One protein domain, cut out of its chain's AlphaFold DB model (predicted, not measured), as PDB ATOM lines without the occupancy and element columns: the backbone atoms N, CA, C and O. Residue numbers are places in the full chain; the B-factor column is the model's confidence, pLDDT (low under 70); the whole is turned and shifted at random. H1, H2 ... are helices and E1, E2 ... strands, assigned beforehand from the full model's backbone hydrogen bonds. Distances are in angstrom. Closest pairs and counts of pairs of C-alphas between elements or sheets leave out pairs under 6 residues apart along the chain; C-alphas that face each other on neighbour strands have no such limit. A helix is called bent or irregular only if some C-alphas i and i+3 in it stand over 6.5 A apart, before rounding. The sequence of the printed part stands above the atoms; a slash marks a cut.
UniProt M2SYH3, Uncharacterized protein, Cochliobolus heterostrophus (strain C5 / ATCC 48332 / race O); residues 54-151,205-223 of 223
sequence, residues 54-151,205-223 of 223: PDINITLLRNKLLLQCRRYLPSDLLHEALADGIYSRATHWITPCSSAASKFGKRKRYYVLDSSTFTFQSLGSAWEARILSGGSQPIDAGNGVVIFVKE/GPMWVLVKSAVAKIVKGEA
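What this domain is: This is residues 54 to 151 and 205 to 223 of the 223 residues of an uncharacterized protein of Cochliobolus heterostrophus (strain C5 / ATCC 48332 / race O) (UniProt M2SYH3). What shape do these atoms make? A strongly twisted sheet of four strands lies between helices: H5 packs over E1 on one face, while H6 runs over E4 and E3 away from H5. H1, beside the strands, crosses H6 steeply and has H2 and H3 packed on it, while H4 lies off from the other helices. What is it built of? The printed part has 117 residues with six named helices and four named strands, in the order H1 H2 H3 H4 E1 E2 H5 E3 E4 H6; the class is mixed, and so is the sheet, E2 E1 E4 E3. How large is it? It is compact, with a radius of gyration of the C-alphas of 13.5 A and spans of 39 by 33 by 20 A.

How they stand to each other: How do the strands pair? E1, residues 109 to 114, and E4, residues 145 to 150, are parallel inner strands, with N 113 and O 148 2.8 A apart. Edge strand E2, residues 119 to 123, forms an antiparallel hairpin with E1 (N 112 to O 121, 2.9 A), and edge strand E3, residues 139 to 142, forms one with E4 (N 139 to O 147, 2.8 A). Which helices are on the sheet? H5, residues 126 to 132, is over E1 at a height over the sheet of 8.2 A, its closest C-alphas to E1 being those of Ala 129 and Val 112, 5.9 A apart; E2, H5 and E3 make a split strand-helix-strand unit, two strands running the same way with E1 and E4 between them, and its crossover is right-handed. H6, residues 206 to 220, is over E4 and E3 at 8.6 A, and H1, residues 58 to 72, is on the face opposite H5 but over none of the strands, only just, with 2 C-alphas on E1; with H1 and H6 on one face and H5 on the other, there are three layers. What does H1, the hub, touch? With residues 64 to 69 alone it touches H6 at a steep tilt of 59 degrees, opposite ways, the closest C-alphas being those of Gln 68 and Ala 214, 5.7 A apart. It also touches H2, residues 79 to 83, with residues 62 to 67 alone (Asn 63 to Ala 81, 4.8 A between C-alphas), and H3, residues 85 to 90 (Lys 64 to Ser 88, 5.9 A between C-alphas). Where is H4, and how are the helix backbones? H4, residues 96 to 103, touches no helix and is not on the sheet, only just, with 4 pairs of C-alphas within 10 A. Each O i to N i+4 pair is within hydrogen-bond range in H2, H3, H4, H5 and H6, and 9 of 11 are in H1.

Where its parts are: Where do the first and last elements lie? H1 begins at C-alpha 58 (112.797, 138.350, 120.006), and H6 ends at C-alpha 220 (115.790, 132.138, 136.143). How long are the elements? From first to last C-alpha H6 measures 21.7 A, H1 20.9 A, E1 16.2 A, E4 15.9 A and E2 13.0 A. Is any helix uneven? H1 is irregular, with C-alphas 68 and 71 8.0 A apart.

The domain as a whole: How far does it reach? The two C-alphas farthest apart, those of Ser 75 and Phe 104, are 40.2 A apart. Is there a cut? Residues 152 to 204 are not printed, and C-alphas 151 and 205 are 6.6 A apart across the cut; of the links printed whole, none is long. Where is confidence low? The mean pLDDT of the printed part is 84.2, and residues 54 to 55, 97 to 98, 100 to 106 and 222 to 223 are under 70.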
ATOM      1  N   PRO A  54     124.800 139.568 120.001       59.97
ATOM      2  CA  PRO A  54     124.182 138.563 119.145       59.97
ATOM      3  C   PRO A  54     122.789 139.081 118.752       59.97
ATOM      4  O   PRO A  54     122.109 139.698 119.590       59.97
ATOM      5  N   ASP A  55     122.384 138.865 117.501       67.12
ATOM      6  CA  ASP A  55     121.025 139.150 117.043       67.12
ATOM      7  C   ASP A  55     120.038 138.573 118.061       67.12
ATOM      8  O   ASP A  55     120.026 137.370 118.337       67.12
ATOM      9  N   ILE A  56     119.268 139.447 118.721       79.00
ATOM     10  CA  ILE A  56     118.312 138.971 119.714       79.00
ATOM     11  C   ILE A  56     117.165 138.325 118.974       79.00
ATOM     12  O   ILE A  56     116.414 138.988 118.261       79.00
ATOM     13  N   ASN A  57     116.987 137.038 119.241       87.06
ATOM     14  CA  ASN A  57     115.822 136.310 118.796       87.06
ATOM     15  C   ASN A  57     114.607 136.721 119.645       87.06
ATOM     16  O   ASN A  57     114.249 136.064 120.620       87.06
ATOM     17  N   ILE A  58     113.984 137.849 119.301       89.19
ATOM     18  CA  ILE A  58     112.797 138.350 120.006       89.19
ATOM     19  C   ILE A  58     111.606 137.389 119.865       89.19
ATOM     20  O   ILE A  58     110.761 137.309 120.758       89.19
ATOM     21  N   THR A  59     111.578 136.597 118.791       89.25
ATOM     22  CA  THR A  59     110.594 135.533 118.567       89.25
ATOM     23  C   THR A  59     110.698 134.445 119.636       89.25
ATOM     24  O   THR A  59     109.676 134.009 120.158       89.25
ATOM     25  N   LEU A  60     111.912 134.079 120.066       89.81
ATOM     26  CA  LEU A  60     112.111 133.155 121.187       89.81
ATOM     27  C   LEU A  60     111.486 133.697 122.481       89.81
ATOM     28  O   LEU A  60     110.809 132.957 123.193       89.81
ATOM     29  N   LEU A  61     111.678 134.986 122.782       91.19
ATOM     30  CA  LEU A  61     111.063 135.617 123.955       91.19
ATOM     31  C   LEU A  61     109.536 135.615 123.857       91.19
ATOM     32  O   LEU A  61     108.869 135.290 124.838       91.19
ATOM     33  N   ARG A  62     108.987 135.932 122.677       92.50
ATOM     34  CA  ARG A  62     107.542 135.885 122.405       92.50
ATOM     35  C   ARG A  62     106.994 134.490 122.687       92.50
ATOM     36  O   ARG A  62     106.074 134.357 123.491       92.50
ATOM     37  N   ASN A  63     107.594 133.461 122.097       91.25
ATOM     38  CA  ASN A  63     107.136 132.081 122.235       91.25
ATOM     39  C   ASN A  63     107.267 131.583 123.678       91.25
ATOM     40  O   ASN A  63     106.327 130.999 124.214       91.25
ATOM     41  N   LYS A  64     108.377 131.884 124.368       91.06
ATOM     42  CA  LYS A  64     108.527 131.554 125.793       91.06
ATOM     43  C   LYS A  64     107.465 132.227 126.661       91.06
ATOM     44  O   LYS A  64     106.899 131.575 127.538       91.06
ATOM     45  N   LEU A  65     107.161 133.503 126.420       91.62
ATOM     46  CA  LEU A  65     106.105 134.202 127.153       91.62
ATOM     47  C   LEU A  65     104.722 133.612 126.857       91.62
ATOM     48  O   LEU A  65     103.961 133.388 127.795       91.62
ATOM     49  N   LEU A  66     104.412 133.292 125.596       90.94
ATOM     50  CA  LEU A  66     103.163 132.621 125.214       90.94
ATOM     51  C   LEU A  66     103.005 131.280 125.943       90.94
ATOM     52  O   LEU A  66     101.960 131.013 126.533       90.94
ATOM     53  N   LEU A  67     104.061 130.461 125.981       89.06
ATOM     54  CA  LEU A  67     104.050 129.165 126.665       89.06
ATOM     55  C   LEU A  67     103.876 129.299 128.183       89.06
ATOM     56  O   LEU A  67     103.138 128.514 128.783       89.06
ATOM     57  N   GLN A  68     104.514 130.292 128.806       88.69
ATOM     58  CA  GLN A  68     104.377 130.558 130.241       88.69
ATOM     59  C   GLN A  68     102.998 131.136 130.595       88.69
ATOM     60  O   GLN A  68     102.406 130.766 131.610       88.69
ATOM     61  N   CYS A  69     102.441 131.993 129.738       87.19
ATOM     62  CA  CYS A  69     101.140 132.633 129.933       87.19
ATOM     63  C   CYS A  69      99.955 131.826 129.371       87.19
ATOM     64  O   CYS A  69      98.818 132.271 129.510       87.19
ATOM     65  N   ARG A  70     100.177 130.633 128.799       86.00
ATOM     66  CA  ARG A  70      99.182 129.836 128.047       86.00
ATOM     67  C   ARG A  70      97.821 129.636 128.716       86.00
ATOM     68  O   ARG A  70      96.819 129.508 128.032       86.00
ATOM     69  N   ARG A  71      97.767 129.603 130.052       83.81
ATOM     70  CA  ARG A  71      96.516 129.422 130.817       83.81
ATOM     71  C   ARG A  71      95.603 130.652 130.794       83.81
ATOM     72  O   ARG A  71      94.447 130.546 131.185       83.81
ATOM     73  N   TYR A  72      96.134 131.805 130.400       82.56
ATOM     74  CA  TYR A  72      95.466 133.106 130.459       82.56
ATOM     75  C   TYR A  72      95.329 133.755 129.078       82.56
ATOM     76  O   TYR A  72      94.892 134.900 128.985       82.56
ATOM     77  N   LEU A  73      95.729 133.050 128.018       82.19
ATOM     78  CA  LEU A  73      95.719 133.548 126.651       82.19
ATOM     79  C   LEU A  73      94.713 132.774 125.790       82.19
ATOM     80  O   LEU A  73      94.515 131.581 126.025       82.19
ATOM     81  N   PRO A  74      94.098 133.428 124.785       82.69
ATOM     82  CA  PRO A  74      93.297 132.748 123.772       82.69
ATOM     83  C   PRO A  74      94.101 131.670 123.035       82.69
ATOM     84  O   PRO A  74      95.282 131.876 122.745       82.69
ATOM     85  N   SER A  75      93.446 130.560 122.684       80.56
ATOM     86  CA  SER A  75      94.031 129.441 121.924       80.56
ATOM     87  C   SER A  75      94.666 129.879 120.608       80.56
ATOM     88  O   SER A  75      95.730 129.386 120.245       80.56
ATOM     89  N   ASP A  76      94.054 130.851 119.938       83.81
ATOM     90  CA  ASP A  76      94.441 131.290 118.597       83.81
ATOM     91  C   ASP A  76      95.859 131.877 118.573       83.81
ATOM     92  O   ASP A  76      96.590 131.722 117.600       83.81
ATOM     93  N   LEU A  77      96.296 132.479 119.684       82.56
ATOM     94  CA  LEU A  77      97.648 133.027 119.834       82.56
ATOM     95  C   LEU A  77      98.701 131.957 120.161       82.56
ATOM     96  O   LEU A  77      99.897 132.240 120.119       82.56
ATOM     97  N   LEU A  78      98.281 130.746 120.535       83.38
ATOM     98  CA  LEU A  78      99.176 129.687 121.001       83.38
ATOM     99  C   LEU A  78      99.655 128.767 119.877       83.38
ATOM    100  O   LEU A  78     100.674 128.108 120.061       83.38
ATOM    101  N   HIS A  79      98.971 128.720 118.730       78.94
ATOM    102  CA  HIS A  79      99.297 127.780 117.649       78.94
ATOM    103  C   HIS A  79     100.744 127.917 117.150       78.94
ATOM    104  O   HIS A  79     101.463 126.919 117.101       78.94
ATOM    105  N   GLU A  80     101.203 129.142 116.873       70.69
ATOM    106  CA  GLU A  80     102.588 129.405 116.441       70.69
ATOM    107  C   GLU A  80     103.608 129.023 117.529       70.69
ATOM    108  O   GLU A  80     104.622 128.386 117.257       70.69
ATOM    109  N   ALA A  81     103.317 129.352 118.791       73.69
ATOM    110  CA  ALA A  81     104.225 129.077 119.904       73.69
ATOM    111  C   ALA A  81     104.294 127.592 120.289       73.69
ATOM    112  O   ALA A  81     105.293 127.152 120.860       73.69
ATOM    113  N   LEU A  82     103.238 126.820 120.018       77.25
ATOM    114  CA  LEU A  82     103.206 125.379 120.259       77.25
ATOM    115  C   LEU A  82     103.965 124.604 119.181       77.25
ATOM    116  O   LEU A  82     104.629 123.628 119.532       77.25
ATOM    117  N   ALA A  83     103.928 125.054 117.922       77.62
ATOM    118  CA  ALA A  83     104.719 124.466 116.839       77.62
ATOM    119  C   ALA A  83     106.225 124.535 117.147       77.62
ATOM    120  O   ALA A  83     106.917 123.520 117.118       77.62
ATOM    121  N   ASP A  84     106.697 125.698 117.604       77.69
ATOM    122  CA  ASP A  84     108.079 125.903 118.058       77.69
ATOM    123  C   ASP A  84     108.287 125.560 119.544       77.69
ATOM    124  O   ASP A  84     109.282 125.957 120.163       77.69
ATOM    125  N   GLY A  85     107.343 124.847 120.166       76.31
ATOM    126  CA  GLY A  85     107.276 124.689 121.617       76.31
ATOM    127  C   GLY A  85     108.471 123.943 122.213       76.31
ATOM    128  O   GLY A  85     108.958 124.314 123.281       76.31
ATOM    129  N   ILE A  86     108.977 122.919 121.518       80.38
ATOM    130  CA  ILE A  86     110.139 122.129 121.959       80.38
ATOM    131  C   ILE A  86     111.407 122.984 121.902       80.38
ATOM    132  O   ILE A  86     112.122 123.095 122.898       80.38
ATOM    133  N   TYR A  87     111.640 123.649 120.767       83.75
ATOM    134  CA  TYR A  87     112.777 124.551 120.584       83.75
ATOM    135  C   TYR A  87     112.752 125.695 121.602       83.75
ATOM    136  O   TYR A  87     113.763 126.009 122.231       83.75
ATOM    137  N   SER A  88     111.572 126.278 121.820       82.62
ATOM    138  CA  SER A  88     111.389 127.399 122.735       82.62
ATOM    139  C   SER A  88     111.621 127.015 124.192       82.62
ATOM    140  O   SER A  88     112.079 127.866 124.940       82.62
ATOM    141  N   ARG A  89     111.347 125.773 124.612       82.75
ATOM    142  CA  ARG A  89     111.680 125.277 125.963       82.75
ATOM    143  C   ARG A  89     113.161 124.922 126.100       82.75
ATOM    144  O   ARG A  89     113.799 125.308 127.068       82.75
ATOM    145  N   ALA A  90     113.729 124.241 125.107       83.75
ATOM    146  CA  ALA A  90     115.124 123.802 125.150       83.75
ATOM    147  C   ALA A  90     116.130 124.966 125.064       83.75
ATOM    148  O   ALA A  90     117.222 124.897 125.624       83.75
ATOM    149  N   THR A  91     115.778 126.046 124.364       86.31
ATOM    150  CA  THR A  91     116.697 127.164 124.130       86.31
ATOM    151  C   THR A  91     116.700 128.127 125.311       86.31
ATOM    152  O   THR A  91     115.662 128.677 125.675       86.31
ATOM    153  N   HIS A  92     117.865 128.405 125.894       86.38
ATOM    154  CA  HIS A  92     117.980 129.402 126.961       86.38
ATOM    155  C   HIS A  92     117.805 130.827 126.429       86.38
ATOM    156  O   HIS A  92     118.417 131.221 125.439       86.38
ATOM    157  N   TRP A  93     116.994 131.626 127.129       88.44
ATOM    158  CA  TRP A  93     116.790 133.033 126.780       88.44
ATOM    159  C   TRP A  93     118.032 133.894 127.062       88.44
ATOM    160  O   TRP A  93     118.426 134.724 126.244       88.44
ATOM    161  N   ILE A  94     118.664 133.676 128.217       84.06
ATOM    162  CA  ILE A  94     119.926 134.317 128.586       84.06
ATOM    163  C   ILE A  94     121.034 133.289 128.395       84.06
ATOM    164  O   ILE A  94     121.110 132.297 129.112       84.06
ATOM    165  N   THR A  95     121.910 133.539 127.429       77.69
ATOM    166  CA  THR A  95     123.130 132.754 127.213       77.69
ATOM    167  C   THR A  95     124.308 133.353 127.989       77.69
ATOM    168  O   THR A  95     124.316 134.563 128.247       77.69
ATOM    169  N   PRO A  96     125.360 132.574 128.303       74.25
ATOM    170  CA  PRO A  96     126.579 133.106 128.922       74.25
ATOM    171  C   PRO A  96     127.163 134.302 128.152       74.25
ATOM    172  O   PRO A  96     127.527 135.314 128.752       74.25
ATOM    173  N   CYS A  97     127.143 134.238 126.816       69.62
ATOM    174  CA  CYS A  97     127.580 135.322 125.933       69.62
ATOM    175  C   CYS A  97     126.733 136.594 126.099       69.62
ATOM    176  O   CYS A  97     127.282 137.692 126.204       69.62
ATOM    177  N   SER A  98     125.402 136.470 126.176       69.06
ATOM    178  CA  SER A  98     124.516 137.620 126.424       69.06
ATOM    179  C   SER A  98     124.673 138.223 127.822       69.06
ATOM    180  O   SER A  98     124.619 139.444 127.978       69.06
ATOM    181  N   SER A  99     124.908 137.383 128.834       71.56
ATOM    182  CA  SER A  99     125.113 137.819 130.216       71.56
ATOM    183  C   SER A  99     126.406 138.625 130.338       71.56
ATOM    184  O   SER A  99     126.403 139.727 130.890       71.56
ATOM    185  N   ALA A 100     127.492 138.140 129.726       66.69
ATOM    186  CA  ALA A 100     128.750 138.872 129.636       66.69
ATOM    187  C   ALA A 100     128.570 140.210 128.901       66.69
ATOM    188  O   ALA A 100     128.972 141.247 129.420       66.69
ATOM    189  N   ALA A 101     127.891 140.222 127.747       64.38
ATOM    190  CA  ALA A 101     127.641 141.447 126.985       64.38
ATOM    191  C   ALA A 101     126.825 142.497 127.765       64.38
ATOM    192  O   ALA A 101     127.071 143.693 127.607       64.38
ATOM    193  N   SER A 102     125.892 142.065 128.621       63.78
ATOM    194  CA  SER A 102     125.078 142.962 129.448       63.78
ATOM    195  C   SER A 102     125.866 143.642 130.575       63.78
ATOM    196  O   SER A 102     125.489 144.742 130.978       63.78
ATOM    197  N   LYS A 103     126.942 143.028 131.090       64.81
ATOM    198  CA  LYS A 103     127.747 143.587 132.197       64.81
ATOM    199  C   LYS A 103     128.582 144.801 131.782       64.81
ATOM    200  O   LYS A 103     128.857 145.658 132.611       64.81
ATOM    201  N   PHE A 104     128.931 144.920 130.501       64.69
ATOM    202  CA  PHE A 104     129.770 146.006 129.977       64.69
ATOM    203  C   PHE A 104     128.989 147.282 129.601       64.69
ATOM    204  O   PHE A 104     129.409 148.022 128.717       64.69
ATOM    205  N   GLY A 105     127.836 147.541 130.232       57.12
ATOM    206  CA  GLY A 105     127.116 148.818 130.088       57.12
ATOM    207  C   GLY A 105     126.519 149.092 128.700       57.12
ATOM    208  O   GLY A 105     126.337 150.249 128.327       57.12
ATOM    209  N   LYS A 106     126.223 148.050 127.912       68.31
ATOM    210  CA  LYS A 106     125.714 148.201 126.537       68.31
ATOM    211  C   LYS A 106     124.250 148.678 126.496       68.31
ATOM    212  O   LYS A 106     123.469 148.448 127.421       68.31
ATOM    213  N   ARG A 107     123.885 149.361 125.401       76.88
ATOM    214  CA  ARG A 107     122.591 150.038 125.195       76.88
ATOM    215  C   ARG A 107     121.404 149.072 125.335       76.88
ATOM    216  O   ARG A 107     121.325 148.063 124.639       76.88
ATOM    217  N   LYS A 108     120.445 149.428 126.198       86.50
ATOM    218  CA  LYS A 108     119.178 148.698 126.350       86.50
ATOM    219  C   LYS A 108     118.311 148.840 125.093       86.50
ATOM    220  O   LYS A 108     118.302 149.891 124.451       86.50
ATOM    221  N   ARG A 109     117.567 147.786 124.765       89.25
ATOM    222  CA  ARG A 109     116.561 147.746 123.697       89.25
ATOM    223  C   ARG A 109     115.178 147.760 124.320       89.25
ATOM    224  O   ARG A 109     114.895 146.958 125.209       89.25
ATOM    225  N   TYR A 110     114.338 148.671 123.855       92.94
ATOM    226  CA  TYR A 110     113.009 148.885 124.406       92.94
ATOM    227  C   TYR A 110     111.972 148.281 123.472       92.94
ATOM    228  O   TYR A 110     112.010 148.515 122.265       92.94
ATOM    229  N   TYR A 111     111.055 147.506 124.039       95.31
ATOM    230  CA  TYR A 111     109.955 146.905 123.304       95.31
ATOM    231  C   TYR A 111     108.638 147.166 124.008       95.31
ATOM    232  O   TYR A 111     108.568 147.182 125.237       95.31
ATOM    233  N   VAL A 112     107.582 147.310 123.219       95.81
ATOM    234  CA  VAL A 112     106.206 147.283 123.705       95.81
ATOM    235  C   VAL A 112     105.577 145.972 123.262       95.81
ATOM    236  O   VAL A 112     105.564 145.666 122.074       95.81
ATOM    237  N   LEU A 113     105.093 145.192 124.225       95.50
ATOM    238  CA  LEU A 113     104.303 143.991 123.992       95.50
ATOM    239  C   LEU A 113     102.830 144.385 123.929       95.50
ATOM    240  O   LEU A 113     102.276 144.844 124.932       95.50
ATOM    241  N   ASP A 114     102.197 144.193 122.777       93.69
ATOM    242  CA  ASP A 114     100.747 144.332 122.661       93.69
ATOM    243  C   ASP A 114     100.069 143.081 123.229       93.69
ATOM    244  O   ASP A 114     100.253 141.976 122.729       93.69
ATOM    245  N   SER A 115      99.293 143.229 124.301       89.69
ATOM    246  CA  SER A 115      98.624 142.101 124.964       89.69
ATOM    247  C   SER A 115      97.467 141.487 124.163       89.69
ATOM    248  O   SER A 115      96.981 140.407 124.514       89.69
ATOM    249  N   SER A 116      96.994 142.156 123.107       88.31
ATOM    250  CA  SER A 116      95.925 141.636 122.248       88.31
ATOM    251  C   SER A 116      96.442 140.593 121.257       88.31
ATOM    252  O   SER A 116      95.831 139.538 121.114       88.31
ATOM    253  N   THR A 117      97.593 140.857 120.642       90.06
ATOM    254  CA  THR A 117      98.204 140.037 119.580       90.06
ATOM    255  C   THR A 117      99.490 139.341 120.021       90.06
ATOM    256  O   THR A 117     100.021 138.483 119.317       90.06
ATOM    257  N   PHE A 118     100.002 139.702 121.196       90.38
ATOM    258  CA  PHE A 118     101.257 139.209 121.747       90.38
ATOM    259  C   PHE A 118     102.458 139.458 120.820       90.38
ATOM    260  O   PHE A 118     103.355 138.623 120.690       90.38
ATOM    261  N   THR A 119     102.466 140.612 120.152       92.12
ATOM    262  CA  THR A 119     103.549 141.048 119.262       92.12
ATOM    263  C   THR A 119     104.418 142.111 119.924       92.12
ATOM    264  O   THR A 119     103.961 142.894 120.758       92.12
ATOM    265  N   PHE A 120     105.698 142.128 119.550       94.38
ATOM    266  CA  PHE A 120     106.656 143.114 120.033       94.38
ATOM    267  C   PHE A 120     106.858 144.227 119.013       94.38
ATOM    268  O   PHE A 120     107.200 143.970 117.862       94.38
ATOM    269  N   GLN A 121     106.742 145.467 119.472       94.94
ATOM    270  CA  GLN A 121     107.135 146.651 118.723       94.94
ATOM    271  C   GLN A 121     108.429 147.213 119.307       94.94
ATOM    272  O   GLN A 121     108.475 147.556 120.488       94.94
ATOM    273  N   SER A 122     109.485 147.288 118.494       93.88
ATOM    274  CA  SER A 122     110.767 147.874 118.900       93.88
ATOM    275  C   SER A 122     110.691 149.399 118.908       93.88
ATOM    276  O   SER A 122     110.073 149.990 118.024       93.88
ATOM    277  N   LEU A 123     111.316 150.030 119.903       93.62
ATOM    278  CA  LEU A 123     111.342 151.482 120.073       93.62
ATOM    279  C   LEU A 123     112.746 151.990 120.402       93.62
ATOM    280  O   LEU A 123     113.594 151.266 120.938       93.62
ATOM    281  N   GLY A 124     112.985 153.264 120.085       88.94
ATOM    282  CA  GLY A 124     114.283 153.906 120.258       88.94
ATOM    283  C   GLY A 124     114.608 154.200 121.721       88.94
ATOM    284  O   GLY A 124     115.778 154.136 122.108       88.94
ATOM    285  N   SER A 125     113.585 154.474 122.538       92.12
ATOM    286  CA  SER A 125     113.752 154.913 123.927       92.12
ATOM    287  C   SER A 125     112.729 154.330 124.912       92.12
ATOM    288  O   SER A 125     111.619 153.930 124.560       92.12
ATOM    289  N   ALA A 126     113.092 154.352 126.202       90.44
ATOM    290  CA  ALA A 126     112.194 153.990 127.301       90.44
ATOM    291  C   ALA A 126     110.968 154.913 127.389       90.44
ATOM    292  O   ALA A 126     109.894 154.488 127.810       90.44
ATOM    293  N   TRP A 127     111.141 156.187 127.031       91.69
ATOM    294  CA  TRP A 127     110.089 157.195 127.098       91.69
ATOM    295  C   TRP A 127     108.992 156.930 126.064       91.69
ATOM    296  O   TRP A 127     107.818 156.865 126.426       91.69
ATOM    297  N   GLU A 128     109.375 156.678 124.810       92.88
ATOM    298  CA  GLU A 128     108.445 156.290 123.742       92.88
ATOM    299  C   GLU A 128     107.666 155.028 124.119       92.88
ATOM    300  O   GLU A 128     106.443 154.986 123.997       92.88
ATOM    301  N   ALA A 129     108.365 154.024 124.658       92.75
ATOM    302  CA  ALA A 129     107.746 152.777 125.087       92.75
ATOM    303  C   ALA A 129     106.737 152.980 126.218       92.75
ATOM    304  O   ALA A 129     105.667 152.364 126.230       92.75
ATOM    305  N   ARG A 130     107.027 153.898 127.141       90.31
ATOM    306  CA  ARG A 130     106.111 154.256 128.220       90.31
ATOM    307  C   ARG A 130     104.862 154.970 127.710       90.31
ATOM    308  O   ARG A 130     103.775 154.656 128.184       90.31
ATOM    309  N   ILE A 131     104.995 155.902 126.767       89.69
ATOM    310  CA  ILE A 131     103.839 156.590 126.174       89.69
ATOM    311  C   ILE A 131     102.958 155.580 125.436       89.69
ATOM    312  O   ILE A 131     101.758 155.503 125.697       89.69
ATOM    313  N   LEU A 132     103.556 154.766 124.563       90.81
ATOM    314  CA  LEU A 132     102.816 153.838 123.709       90.81
ATOM    315  C   LEU A 132     102.105 152.730 124.504       90.81
ATOM    316  O   LEU A 132     101.029 152.277 124.119       90.81
ATOM    317  N   SER A 133     102.690 152.310 125.625       88.75
ATOM    318  CA  SER A 133     102.102 151.317 126.532       88.75
ATOM    319  C   SER A 133     101.058 151.882 127.502       88.75
ATOM    320  O   SER A 133     100.583 151.151 128.366       88.75
ATOM    321  N   GLY A 134     100.711 153.172 127.411       85.31
ATOM    322  CA  GLY A 134      99.730 153.792 128.311       85.31
ATOM    323  C   GLY A 134     100.258 154.047 129.729       85.31
ATOM    324  O   GLY A 134      99.482 154.166 130.676       85.31
ATOM    325  N   GLY A 135     101.580 154.146 129.898       83.88
ATOM    326  CA  GLY A 135     102.223 154.401 131.188       83.88
ATOM    327  C   GLY A 135     102.593 153.146 131.980       83.88
ATOM    328  O   GLY A 135     102.806 153.251 133.190       83.88
ATOM    329  N   SER A 136     102.683 151.996 131.306       85.56
ATOM    330  CA  SER A 136     103.114 150.713 131.869       85.56
ATOM    331  C   SER A 136     104.499 150.806 132.519       85.56
ATOM    332  O   SER A 136     105.355 151.592 132.096       85.56
ATOM    333  N   GLN A 137     104.739 150.007 133.561       87.94
ATOM    334  CA  GLN A 137     106.061 149.940 134.184       87.94
ATOM    335  C   GLN A 137     107.023 149.089 133.338       87.94
ATOM    336  O   GLN A 137     106.604 148.074 132.780       87.94
ATOM    337  N   PRO A 138     108.315 149.454 133.265       91.06
ATOM    338  CA  PRO A 138     109.301 148.649 132.558       91.06
ATOM    339  C   PRO A 138     109.503 147.297 133.251       91.06
ATOM    340  O   PRO A 138     109.611 147.223 134.476       91.06
ATOM    341  N   ILE A 139     109.611 146.240 132.455       91.62
ATOM    342  CA  ILE A 139     109.997 144.894 132.877       91.62
ATOM    343  C   ILE A 139     111.378 144.618 132.287       91.62
ATOM    344  O   ILE A 139     111.554 144.673 131.069       91.62
ATOM    345  N   ASP A 140     112.361 144.329 133.137       90.19
ATOM    346  CA  ASP A 140     113.670 143.872 132.674       90.19
ATOM    347  C   ASP A 140     113.568 142.398 132.278       90.19
ATOM    348  O   ASP A 140     113.318 141.538 133.123       90.19
ATOM    349  N   ALA A 141     113.717 142.124 130.985       89.69
ATOM    350  CA  ALA A 141     113.683 140.773 130.455       89.69
ATOM    351  C   ALA A 141     115.069 140.125 130.405       89.69
ATOM    352  O   ALA A 141     115.179 138.986 129.969       89.69
ATOM    353  N   GLY A 142     116.134 140.798 130.846       86.44
ATOM    354  CA  GLY A 142     117.502 140.332 130.643       86.44
ATOM    355  C   GLY A 142     117.960 140.494 129.189       86.44
ATOM    356  O   GLY A 142     117.240 141.013 128.339       86.44
ATOM    357  N   ASN A 143     119.205 140.106 128.892       85.06
ATOM    358  CA  ASN A 143     119.824 140.272 127.562       85.06
ATOM    359  C   ASN A 143     119.796 141.737 127.033       85.06
ATOM    360  O   ASN A 143     119.814 142.014 125.832       85.06
ATOM    361  N   GLY A 144     119.721 142.718 127.942       84.12
ATOM    362  CA  GLY A 144     119.565 144.134 127.597       84.12
ATOM    363  C   GLY A 144     118.206 144.485 126.977       84.12
ATOM    364  O   GLY A 144     118.107 145.506 126.301       84.12
ATOM    365  N   VAL A 145     117.176 143.657 127.171       89.81
ATOM    366  CA  VAL A 145     115.807 143.876 126.686       89.81
ATOM    367  C   VAL A 145     114.934 144.400 127.819       89.81
ATOM    368  O   VAL A 145     114.856 143.804 128.889       89.81
ATOM    369  N   VAL A 146     114.237 145.503 127.565       92.44
ATOM    370  CA  VAL A 146     113.223 146.053 128.467       92.44
ATOM    371  C   VAL A 146     111.876 146.028 127.763       92.44
ATOM    372  O   VAL A 146     111.732 146.582 126.675       92.44
ATOM    373  N   ILE A 147     110.892 145.404 128.402       94.69
ATOM    374  CA  ILE A 147     109.534 145.255 127.884       94.69
ATOM    375  C   ILE A 147     108.599 146.207 128.623       94.69
ATOM    376  O   ILE A 147     108.627 146.308 129.847       94.69
ATOM    377  N   PHE A 148     107.720 146.855 127.879       94.62
ATOM    378  CA  PHE A 148     106.551 147.554 128.384       94.62
ATOM    379  C   PHE A 148     105.312 146.822 127.886       94.62
ATOM    380  O   PHE A 148     105.266 146.412 126.730       94.62
ATOM    381  N   VAL A 149     104.305 146.640 128.733       93.69
ATOM    382  CA  VAL A 149     103.091 145.910 128.337       93.69
ATOM    383  C   VAL A 149     101.993 146.905 128.031       93.69
ATOM    384  O   VAL A 149     101.615 147.683 128.905       93.69
ATOM    385  N   LYS A 150     101.496 146.869 126.798       93.62
ATOM    386  CA  LYS A 150     100.313 147.604 126.370       93.62
ATOM    387  C   LYS A 150      99.093 146.720 126.602       93.62
ATOM    388  O   LYS A 150      98.936 145.671 125.972       93.62
ATOM    389  N   GLU A 151      98.270 147.125 127.557       89.81
ATOM    390  CA  GLU A 151      97.028 146.435 127.900       89.81
ATOM    391  C   GLU A 151      96.005 146.536 126.758       89.81
ATOM    392  O   GLU A 151      96.155 147.324 125.818       89.81
ATOM    393  N   GLY A 205      98.747 146.741 134.851       72.81
ATOM    394  CA  GLY A 205      97.535 145.996 134.495       72.81
ATOM    395  C   GLY A 205      97.690 144.480 134.708       72.81
ATOM    396  O   GLY A 205      98.761 144.015 135.112       72.81
ATOM    397  N   PRO A 206      96.622 143.689 134.509       79.12
ATOM    398  CA  PRO A 206      96.638 142.246 134.741       79.12
ATOM    399  C   PRO A 206      97.610 141.508 133.819       79.12
ATOM    400  O   PRO A 206      98.280 140.576 134.274       79.12
ATOM    401  N   MET A 207      97.730 141.933 132.556       85.94
ATOM    402  CA  MET A 207      98.668 141.316 131.620       85.94
ATOM    403  C   MET A 207     100.099 141.678 131.963       85.94
ATOM    404  O   MET A 207     100.970 140.814 131.901       85.94
ATOM    405  N   TRP A 208     100.348 142.908 132.409       88.81
ATOM    406  CA  TRP A 208     101.661 143.282 132.921       88.81
ATOM    407  C   TRP A 208     102.133 142.351 134.047       88.81
ATOM    408  O   TRP A 208     103.275 141.896 134.022       88.81
ATOM    409  N   VAL A 209     101.257 142.015 135.003       84.94
ATOM    410  CA  VAL A 209     101.600 141.115 136.123       84.94
ATOM    411  C   VAL A 209     101.946 139.716 135.613       84.94
ATOM    412  O   VAL A 209     102.955 139.139 136.019       84.94
ATOM    413  N   LEU A 210     101.140 139.185 134.691       87.31
ATOM    414  CA  LEU A 210     101.378 137.877 134.077       87.31
ATOM    415  C   LEU A 210     102.715 137.833 133.334       87.31
ATOM    416  O   LEU A 210     103.511 136.920 133.551       87.31
ATOM    417  N   VAL A 211     102.978 138.838 132.498       89.88
ATOM    418  CA  VAL A 211     104.216 138.947 131.722       89.88
ATOM    419  C   VAL A 211     105.412 139.107 132.654       89.88
ATOM    420  O   VAL A 211     106.414 138.432 132.460       89.88
ATOM    421  N   LYS A 212     105.314 139.924 133.709       90.25
ATOM    422  CA  LYS A 212     106.393 140.086 134.694       90.25
ATOM    423  C   LYS A 212     106.716 138.772 135.410       90.25
ATOM    424  O   LYS A 212     107.891 138.431 135.535       90.25
ATOM    425  N   SER A 213     105.696 138.026 135.840       86.81
ATOM    426  CA  SER A 213     105.867 136.697 136.445       86.81
ATOM    427  C   SER A 213     106.542 135.722 135.472       86.81
ATOM    428  O   SER A 213     107.521 135.061 135.819       86.81
ATOM    429  N   ALA A 214     106.074 135.682 134.222       89.62
ATOM    430  CA  ALA A 214     106.637 134.828 133.183       89.62
ATOM    431  C   ALA A 214     108.097 135.186 132.866       89.62
ATOM    432  O   ALA A 214     108.948 134.301 132.825       89.62
ATOM    433  N   VAL A 215     108.409 136.477 132.716       90.69
ATOM    434  CA  VAL A 215     109.778 136.968 132.517       90.69
ATOM    435  C   VAL A 215     110.682 136.533 133.666       90.69
ATOM    436  O   VAL A 215     111.770 136.027 133.412       90.69
ATOM    437  N   ALA A 216     110.237 136.662 134.919       88.31
ATOM    438  CA  ALA A 216     111.035 136.246 136.068       88.31
ATOM    439  C   ALA A 216     111.407 134.751 136.011       88.31
ATOM    440  O   ALA A 216     112.549 134.400 136.302       88.31
ATOM    441  N   LYS A 217     110.486 133.878 135.580       87.44
ATOM    442  CA  LYS A 217     110.763 132.441 135.378       87.44
ATOM    443  C   LYS A 217     111.715 132.185 134.211       87.44
ATOM    444  O   LYS A 217     112.647 131.394 134.334       87.44
ATOM    445  N   ILE A 218     111.520 132.891 133.097       88.44
ATOM    446  CA  ILE A 218     112.377 132.784 131.907       88.44
ATOM    447  C   ILE A 218     113.818 133.194 132.236       88.44
ATOM    448  O   ILE A 218     114.758 132.504 131.849       88.44
ATOM    449  N   VAL A 219     113.995 134.293 132.973       86.00
ATOM    450  CA  VAL A 219     115.308 134.811 133.390       86.00
ATOM    451  C   VAL A 219     116.009 133.854 134.359       86.00
ATOM    452  O   VAL A 219     117.224 133.700 134.275       86.00
ATOM    453  N   LYS A 220     115.260 133.176 135.239       83.44
ATOM    454  CA  LYS A 220     115.790 132.138 136.143       83.44
ATOM    455  C   LYS A 220     116.167 130.828 135.436       83.44
ATOM    456  O   LYS A 220     116.841 130.004 136.041       83.44
ATOM    457  N   GLY A 221     115.781 130.650 134.171       70.19
ATOM    458  CA  GLY A 221     116.115 129.466 133.376       70.19
ATOM    459  C   GLY A 221     115.093 128.326 133.445       70.19
ATOM    460  O   GLY A 221     115.404 127.231 132.995       70.19
ATOM    461  N   GLU A 222     113.882 128.567 133.959       60.72
ATOM    462  CA  GLU A 222     112.864 127.528 134.218       60.72
ATOM    463  C   GLU A 222     111.782 127.400 133.119       60.72
ATOM    464  O   GLU A 222     110.670 126.941 133.389       60.72
ATOM    465  N   ALA A 223     112.048 127.854 131.889       49.03
ATOM    466  CA  ALA A 223     111.045 127.897 130.815       49.03
ATOM    467  C   ALA A 223     111.357 126.968 129.650       49.03
ATOM    468  O   ALA A 223     112.370 127.259 128.974       49.03
TER     469      ALA A 223